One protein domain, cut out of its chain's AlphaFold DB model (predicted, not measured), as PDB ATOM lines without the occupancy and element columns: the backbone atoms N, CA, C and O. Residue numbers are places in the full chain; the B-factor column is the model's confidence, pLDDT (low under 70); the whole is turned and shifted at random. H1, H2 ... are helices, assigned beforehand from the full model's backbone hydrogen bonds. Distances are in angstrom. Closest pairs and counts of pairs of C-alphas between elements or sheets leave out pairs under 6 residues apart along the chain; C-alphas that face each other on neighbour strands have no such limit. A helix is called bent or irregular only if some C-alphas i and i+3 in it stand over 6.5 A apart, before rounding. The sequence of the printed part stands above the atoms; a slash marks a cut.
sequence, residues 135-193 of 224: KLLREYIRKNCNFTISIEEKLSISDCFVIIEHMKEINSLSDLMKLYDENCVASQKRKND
ATOM      1  N   LYS A 135     231.587 283.183 233.055       82.50
ATOM      2  CA  LYS A 135     232.675 284.164 232.923       82.50
ATOM      3  C   LYS A 135     232.472 285.361 233.845       82.50
ATOM      4  O   LYS A 135     233.432 285.863 234.411       82.50
ATOM      5  N   LEU A 136     231.230 285.787 234.035       82.50
ATOM      6  CA  LEU A 136     230.929 287.011 234.765       82.50
ATOM      7  C   LEU A 136     230.798 286.765 236.263       82.50
ATOM      8  O   LEU A 136     231.199 287.616 237.051       82.50
ATOM      9  N   LEU A 137     230.356 285.568 236.657       82.81
ATOM     10  CA  LEU A 137     230.487 285.101 238.036       82.81
ATOM     11  C   LEU A 137     231.965 285.015 238.445       82.81
ATOM     12  O   LEU A 137     232.352 285.526 239.492       82.81
ATOM     13  N   ARG A 138     232.806 284.435 237.583       86.56
ATOM     14  CA  ARG A 138     234.257 284.347 237.795       86.56
ATOM     15  C   ARG A 138     234.910 285.733 237.879       86.56
ATOM     16  O   ARG A 138     235.648 286.001 238.825       86.56
ATOM     17  N   GLU A 139     234.555 286.653 236.979       85.19
ATOM     18  CA  GLU A 139     235.014 288.047 237.040       85.19
ATOM     19  C   GLU A 139     234.577 288.770 238.317       85.19
ATOM     20  O   GLU A 139     235.366 289.533 238.880       85.19
ATOM     21  N   TYR A 140     233.340 288.554 238.772       85.19
ATOM     22  CA  TYR A 140     232.857 289.105 240.035       85.19
ATOM     23  C   TYR A 140     233.714 288.603 241.197       85.19
ATOM     24  O   TYR A 140     234.180 289.411 242.000       85.19
ATOM     25  N   ILE A 141     233.987 287.297 241.251       86.38
ATOM     26  CA  ILE A 141     234.826 286.717 242.299       86.38
ATOM     27  C   ILE A 141     236.235 287.325 242.246       86.38
ATOM     28  O   ILE A 141     236.740 287.821 243.251       86.38
ATOM     29  N   ARG A 142     236.848 287.380 241.058       88.06
ATOM     30  CA  ARG A 142     238.185 287.960 240.860       88.06
ATOM     31  C   ARG A 142     238.279 289.405 241.358       88.06
ATOM     32  O   ARG A 142     239.278 289.771 241.960       88.06
ATOM     33  N   LYS A 143     237.257 290.227 241.100       87.69
ATOM     34  CA  LYS A 143     237.232 291.643 241.509       87.69
ATOM     35  C   LYS A 143     237.052 291.845 243.015       87.69
ATOM     36  O   LYS A 143     237.418 292.904 243.508       87.69
ATOM     37  N   ASN A 144     236.471 290.870 243.712       85.75
ATOM     38  CA  ASN A 144     236.136 290.978 245.133       85.75
ATOM     39  C   ASN A 144     237.078 290.177 246.050       85.75
ATOM     40  O   ASN A 144     236.998 290.321 247.267       85.75
ATOM     41  N   CYS A 145     237.980 289.358 245.502       86.94
ATOM     42  CA  CYS A 145     239.061 288.732 246.262       86.94
ATOM     43  C   CYS A 145     240.329 289.597 246.226       86.94
ATOM     44  O   CYS A 145     240.785 290.013 245.165       86.94
ATOM     45  N   ASN A 146     240.973 289.777 247.382       86.38
ATOM     46  CA  ASN A 146     242.222 290.546 247.509       86.38
ATOM     47  C   ASN A 146     243.489 289.723 247.202       86.38
ATOM     48  O   ASN A 146     244.595 290.095 247.591       86.38
ATOM     49  N   PHE A 147     243.346 288.579 246.537       86.69
ATOM     50  CA  PHE A 147     244.433 287.661 246.211       86.69
ATOM     51  C   PHE A 147     244.226 287.060 244.818       86.69
ATOM     52  O   PHE A 147     243.126 287.060 244.269       86.69
ATOM     53  N   THR A 148     245.301 286.535 244.230       85.81
ATOM     54  CA  THR A 148     245.242 285.919 242.898       85.81
ATOM     55  C   THR A 148     244.575 284.546 242.960       85.81
ATOM     56  O   THR A 148     244.982 283.687 243.741       85.81
ATOM     57  N   ILE A 149     243.575 284.324 242.105       86.94
ATOM     58  CA  ILE A 149     242.827 283.065 242.020       86.94
ATOM     59  C   ILE A 149     243.412 282.214 240.889       86.94
ATOM     60  O   ILE A 149     243.215 282.504 239.714       86.94
ATOM     61  N   SER A 150     244.126 281.142 241.231       84.19
ATOM     62  CA  SER A 150     244.786 280.264 240.248       84.19
ATOM     63  C   SER A 150     243.865 279.211 239.617       84.19
ATOM     64  O   SER A 150     244.236 278.584 238.626       84.19
ATOM     65  N   ILE A 151     242.667 279.004 240.172       83.50
ATOM     66  CA  ILE A 151     241.720 277.962 239.737       83.50
ATOM     67  C   ILE A 151     240.485 278.506 239.016       83.50
ATOM     68  O   ILE A 151     239.540 277.763 238.779       83.50
ATOM     69  N   GLU A 152     240.473 279.791 238.667       81.50
ATOM     70  CA  GLU A 152     239.282 280.480 238.166       81.50
ATOM     71  C   GLU A 152     238.634 279.784 236.956       81.50
ATOM     72  O   GLU A 152     237.425 279.574 236.929       81.50
ATOM     73  N   GLU A 153     239.447 279.345 235.994       84.62
ATOM     74  CA  GLU A 153     239.006 278.611 234.798       84.62
ATOM     75  C   GLU A 153     238.326 277.266 235.116       84.62
ATOM     76  O   GLU A 153     237.556 276.746 234.306       84.62
ATOM     77  N   LYS A 154     238.578 276.708 236.305       84.88
ATOM     78  CA  LYS A 154     238.032 275.426 236.768       84.88
ATOM     79  C   LYS A 154     236.737 275.577 237.565       84.88
ATOM     80  O   LYS A 154     236.025 274.592 237.715       84.88
ATOM     81  N   LEU A 155     236.418 276.779 238.054       84.94
ATOM     82  CA  LEU A 155     235.231 277.012 238.879       84.94
ATOM     83  C   LEU A 155     233.964 276.756 238.068       84.94
ATOM     84  O   LEU A 155     233.747 277.418 237.052       84.94
ATOM     85  N   SER A 156     233.123 275.825 238.514       80.44
ATOM     86  CA  SER A 156     231.773 275.634 237.985       80.44
ATOM     87  C   SER A 156     230.829 276.744 238.471       80.44
ATOM     88  O   SER A 156     231.165 277.523 239.364       80.44
ATOM     89  N   ILE A 157     229.616 276.813 237.913       77.75
ATOM     90  CA  ILE A 157     228.584 277.749 238.392       77.75
ATOM     91  C   ILE A 157     228.255 277.484 239.867       77.75
ATOM     92  O   ILE A 157     228.124 278.428 240.643       77.75
ATOM     93  N   SER A 158     228.180 276.212 240.276       76.31
ATOM     94  CA  SER A 158     227.954 275.851 241.681       76.31
ATOM     95  C   SER A 158     229.073 276.360 242.583       76.31
ATOM     96  O   SER A 158     228.775 276.861 243.663       76.31
ATOM     97  N   ASP A 159     230.331 276.232 242.156       81.81
ATOM     98  CA  ASP A 159     231.470 276.717 242.942       81.81
ATOM     99  C   ASP A 159     231.418 278.235 243.065       81.81
ATOM    100  O   ASP A 159     231.623 278.778 244.146       81.81
ATOM    101  N   CYS A 160     231.066 278.919 241.973       83.19
ATOM    102  CA  CYS A 160     230.932 280.365 241.982       83.19
ATOM    103  C   CYS A 160     229.879 280.836 242.993       83.19
ATOM    104  O   CYS A 160     230.148 281.771 243.737       83.19
ATOM    105  N   PHE A 161     228.711 280.187 243.063       80.19
ATOM    106  CA  PHE A 161     227.681 280.556 244.042       80.19
ATOM    107  C   PHE A 161     228.143 280.368 245.486       80.19
ATOM    108  O   PHE A 161     227.987 281.291 246.278       80.19
ATOM    109  N   VAL A 162     228.750 279.223 245.815       80.75
ATOM    110  CA  VAL A 162     229.258 278.958 247.174       80.75
ATOM    111  C   VAL A 162     230.324 279.986 247.560       80.75
ATOM    112  O   VAL A 162     230.289 280.544 248.652       80.75
ATOM    113  N   ILE A 163     231.246 280.294 246.645       83.88
ATOM    114  CA  ILE A 163     232.291 281.295 246.882       83.88
ATOM    115  C   ILE A 163     231.685 282.689 247.094       83.88
ATOM    116  O   ILE A 163     232.125 283.410 247.984       83.88
ATOM    117  N   ILE A 164     230.684 283.072 246.297       82.69
ATOM    118  CA  ILE A 164     230.007 284.372 246.419       82.69
ATOM    119  C   ILE A 164     229.235 284.471 247.745       82.69
ATOM    120  O   ILE A 164     229.280 285.516 248.393       82.69
ATOM    121  N   GLU A 165     228.561 283.402 248.170       78.69
ATOM    122  CA  GLU A 165     227.822 283.343 249.440       78.69
ATOM    123  C   GLU A 165     228.751 283.532 250.648       78.69
ATOM    124  O   GLU A 165     228.458 284.321 251.546       78.69
ATOM    125  N   HIS A 166     229.924 282.895 250.615       84.56
ATOM    126  CA  HIS A 166     230.928 282.962 251.680       84.56
ATOM    127  C   HIS A 166     231.987 284.051 251.464       84.56
ATOM    128  O   HIS A 166     233.004 284.084 252.152       84.56
ATOM    129  N   MET A 167     231.770 284.980 250.531       83.62
ATOM    130  CA  MET A 167     232.828 285.871 250.046       83.62
ATOM    131  C   MET A 167     233.467 286.746 251.133       83.62
ATOM    132  O   MET A 167     234.645 287.080 251.044       83.62
ATOM    133  N   LYS A 168     232.715 287.085 252.185       84.56
ATOM    134  CA  LYS A 168     233.208 287.865 253.336       84.56
ATOM    135  C   LYS A 168     234.173 287.092 254.242       84.56
ATOM    136  O   LYS A 168     234.892 287.708 255.020       84.56
ATOM    137  N   GLU A 169     234.164 285.765 254.169       87.19
ATOM    138  CA  GLU A 169     234.957 284.866 255.017       87.19
ATOM    139  C   GLU A 169     236.270 284.450 254.332       87.19
ATOM    140  O   GLU A 169     237.192 283.956 254.982       87.19
ATOM    141  N   ILE A 170     236.382 284.688 253.021       89.12
ATOM    142  CA  ILE A 170     237.510 284.270 252.191       89.12
ATOM    143  C   ILE A 170     238.592 285.357 252.201       89.12
ATOM    144  O   ILE A 170     238.512 286.344 251.468       89.12
ATOM    145  N   ASN A 171     239.644 285.153 252.996       88.69
ATOM    146  CA  ASN A 171     240.748 286.112 253.133       88.69
ATOM    147  C   ASN A 171     242.015 285.686 252.378       88.69
ATOM    148  O   ASN A 171     242.912 286.499 252.147       88.69
ATOM    149  N   SER A 172     242.097 284.418 251.977       91.25
ATOM    150  CA  SER A 172     243.256 283.842 251.305       91.25
ATOM    151  C   SER A 172     242.865 282.805 250.250       91.25
ATOM    152  O   SER A 172     241.756 282.268 250.239       91.25
ATOM    153  N   LEU A 173     243.828 282.444 249.393       89.56
ATOM    154  CA  LEU A 173     243.670 281.333 248.450       89.56
ATOM    155  C   LEU A 173     243.402 280.001 249.172       89.56
ATOM    156  O   LEU A 173     242.689 279.158 248.637       89.56
ATOM    157  N   SER A 174     243.941 279.817 250.382       91.12
ATOM    158  CA  SER A 174     243.712 278.610 251.183       91.12
ATOM    159  C   SER A 174     242.251 278.480 251.612       91.12
ATOM    160  O   SER A 174     241.701 277.383 251.552       91.12
ATOM    161  N   ASP A 175     241.612 279.587 252.004       90.62
ATOM    162  CA  ASP A 175     240.198 279.595 252.404       90.62
ATOM    163  C   ASP A 175     239.301 279.244 251.215       90.62
ATOM    164  O   ASP A 175     238.418 278.390 251.314       90.62
ATOM    165  N   LEU A 176     239.592 279.845 250.056       90.25
ATOM    166  CA  LEU A 176     238.892 279.551 248.808       90.25
ATOM    167  C   LEU A 176     239.050 278.080 248.419       90.25
ATOM    168  O   LEU A 176     238.079 277.441 248.012       90.25
ATOM    169  N   MET A 177     240.261 277.531 248.549       90.75
ATOM    170  CA  MET A 177     240.520 276.144 248.173       90.75
ATOM    171  C   MET A 177     239.819 275.147 249.082       90.75
ATOM    172  O   MET A 177     239.258 274.169 248.593       90.75
ATOM    173  N   LYS A 178     239.751 275.451 250.378       91.19
ATOM    174  CA  LYS A 178     238.981 274.662 251.334       91.19
ATOM    175  C   LYS A 178     237.494 274.614 250.962       91.19
ATOM    176  O   LYS A 178     236.932 273.526 250.882       91.19
ATOM    177  N   LEU A 179     236.878 275.763 250.662       88.56
ATOM    178  CA  LEU A 179     235.472 275.821 250.235       88.56
ATOM    179  C   LEU A 179     235.224 275.069 248.921       88.56
ATOM    180  O   LEU A 179     234.220 274.370 248.780       88.56
ATOM    181  N   TYR A 180     236.140 275.196 247.960       88.19
ATOM    182  CA  TYR A 180     236.060 274.479 246.690       88.19
ATOM    183  C   TYR A 180     236.089 272.955 246.891       88.19
ATOM    184  O   TYR A 180     235.237 272.245 246.349       88.19
ATOM    185  N   ASP A 181     237.019 272.452 247.706       88.81
ATOM    186  CA  ASP A 181     237.142 271.020 247.995       88.81
ATOM    187  C   ASP A 181     235.914 270.493 248.757       88.81
ATOM    188  O   ASP A 181     235.360 269.444 248.406       88.81
ATOM    189  N   GLU A 182     235.426 271.246 249.746       88.62
ATOM    190  CA  GLU A 182     234.200 270.926 250.486       88.62
ATOM    191  C   GLU A 182     232.979 270.850 249.557       88.62
ATOM    192  O   GLU A 182     232.211 269.878 249.616       88.62
ATOM    193  N   ASN A 183     232.816 271.815 248.644       84.94
ATOM    194  CA  ASN A 183     231.717 271.782 247.682       84.94
ATOM    195  C   ASN A 183     231.866 270.627 246.682       84.94
ATOM    196  O   ASN A 183     230.865 270.009 246.322       84.94
ATOM    197  N   CYS A 184     233.084 270.282 246.265       84.00
ATOM    198  CA  CYS A 184     233.341 269.131 245.399       84.00
ATOM    199  C   CYS A 184     232.906 267.815 246.066       84.00
ATOM    200  O   CYS A 184     232.186 267.019 245.449       84.00
ATOM    201  N   VAL A 185     233.259 267.605 247.340       84.50
ATOM    202  CA  VAL A 185     232.812 266.442 248.131       84.50
ATOM    203  C   VAL A 185     231.287 266.433 248.273       84.50
ATOM    204  O   VAL A 185     230.642 265.409 248.018       84.50
ATOM    205  N   ALA A 186     230.687 267.574 248.620       77.25
ATOM    206  CA  ALA A 186     229.239 267.697 248.764       77.25
ATOM    207  C   ALA A 186     228.499 267.461 247.435       77.25
ATOM    208  O   ALA A 186     227.477 266.776 247.402       77.25
ATOM    209  N   SER A 187     229.026 267.979 246.326       73.88
ATOM    210  CA  SER A 187     228.493 267.796 244.974       73.88
ATOM    211  C   SER A 187     228.542 266.331 244.555       73.88
ATOM    212  O   SER A 187     227.540 265.789 244.083       73.88
ATOM    213  N   GLN A 188     229.660 265.649 244.808       76.38
ATOM    214  CA  GLN A 188     229.791 264.228 244.504       76.38
ATOM    215  C   GLN A 188     228.837 263.375 245.344       76.38
ATOM    216  O   GLN A 188     228.205 262.458 244.812       76.38
ATOM    217  N   LYS A 189     228.667 263.712 246.629       76.69
ATOM    218  CA  LYS A 189     227.660 263.087 247.491       76.69
ATOM    219  C   LYS A 189     226.253 263.279 246.917       76.69
ATOM    220  O   LYS A 189     225.576 262.289 246.666       76.69
ATOM    221  N   ARG A 190     225.862 264.514 246.570       68.19
ATOM    222  CA  ARG A 190     224.565 264.819 245.927       68.19
ATOM    223  C   ARG A 190     224.363 264.050 244.618       68.19
ATOM    224  O   ARG A 190     223.269 263.549 244.374       68.19
ATOM    225  N   LYS A 191     225.396 263.931 243.774       66.88
ATOM    226  CA  LYS A 191     225.342 263.169 242.512       66.88
ATOM    227  C   LYS A 191     225.150 261.671 242.764       66.88
ATOM    228  O   LYS A 191     224.367 261.034 242.060       66.88
ATOM    229  N   ASN A 192     225.832 261.106 243.756       67.00
ATOM    230  CA  ASN A 192     225.680 259.698 244.128       67.00
ATOM    231  C   ASN A 192     224.311 259.417 244.754       67.00
ATOM    232  O   ASN A 192     223.663 258.448 244.365       67.00
ATOM    233  N   ASP A 193     223.831 260.301 245.627       61.66
ATOM    234  CA  ASP A 193     222.489 260.219 246.199       61.66
ATOM    235  C   ASP A 193     221.426 260.341 245.091       61.66
ATOM    236  O   ASP A 193     220.512 259.523 245.015       61.66
TER     237      ASP A 193
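Overview. This is residues 135 to 193 of the 224 residues of an uncharacterized protein of uncultured Ruminococcus sp (UniProt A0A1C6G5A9). Two short helices, H1 and H2, run side by side the same way, and a third, much longer helix, H3, slants across H2, with H2 in the middle between H1 and H3. A loop of residues 145 to 156 folds back from the end of H1 to the start of H2, and the far end of H3, residues 188 to 193, sticks out from the body. The printed part has 59 residues with three named helices, H1, H2 and H3 in this order, and no named strand; the class is all helix, with 40 of the 59 residues in the helices. The whole is compact, with a radius of gyration of the C-alphas of 11.2 A, yet elongated in outline, spanning 36 by 22 by 19 A.

Arrangement. H1, residues 135 to 144, touches H2, residues 157 to 165. Their closest C-alphas, those of Leu 137 and Cys 160, are 6.2 A apart. H1 and H2 run the same way at a shallow tilt of 25 degrees, and their centres are 10.4 A apart. H2 also touches H3, residues 173 to 193, which meets that touch with residues 176 to 183 alone. The closest C-alphas of H2 and H3, those of Asp 159 and Tyr 180, are 6.3 A apart. These two helices run opposite ways at a steep tilt of 52 degrees, with their centres 10.7 A apart. H1 and H3 are apart. In H1, H2 and H3 every backbone O i to N i+4 pair is within hydrogen-bond range.

Along the chain. H1 begins at C-alpha 135, at (232.675, 284.164, 232.923), and its first and last C-alphas are 14.4 A apart. H2 begins at C-alpha 157, at (228.584, 277.749, 238.392), and is 12.4 A from first to last C-alpha. H3, with 21 residues, is the longest helix, 30.0 A from first to last C-alpha, and ends at C-alpha 193, at (222.489, 260.219, 246.199). No helix is bent or irregular.

Size, cuts and confidence. The two C-alphas farthest apart are those of Asn 146 and Asp 193, at 36.2 A. The C-alphas of Lys 135 and Asp 193, the first and last printed residues, are 29.2 A apart. The link from H1 to H2, with 12 residues between them, is long, and the link from H2 to H3, with 7, is short. Residues 188 to 193, which belong to H3, stand free. The printed part has no cut. The mean pLDDT of the printed part is 83.4, and residues 190 to 193 are under 70.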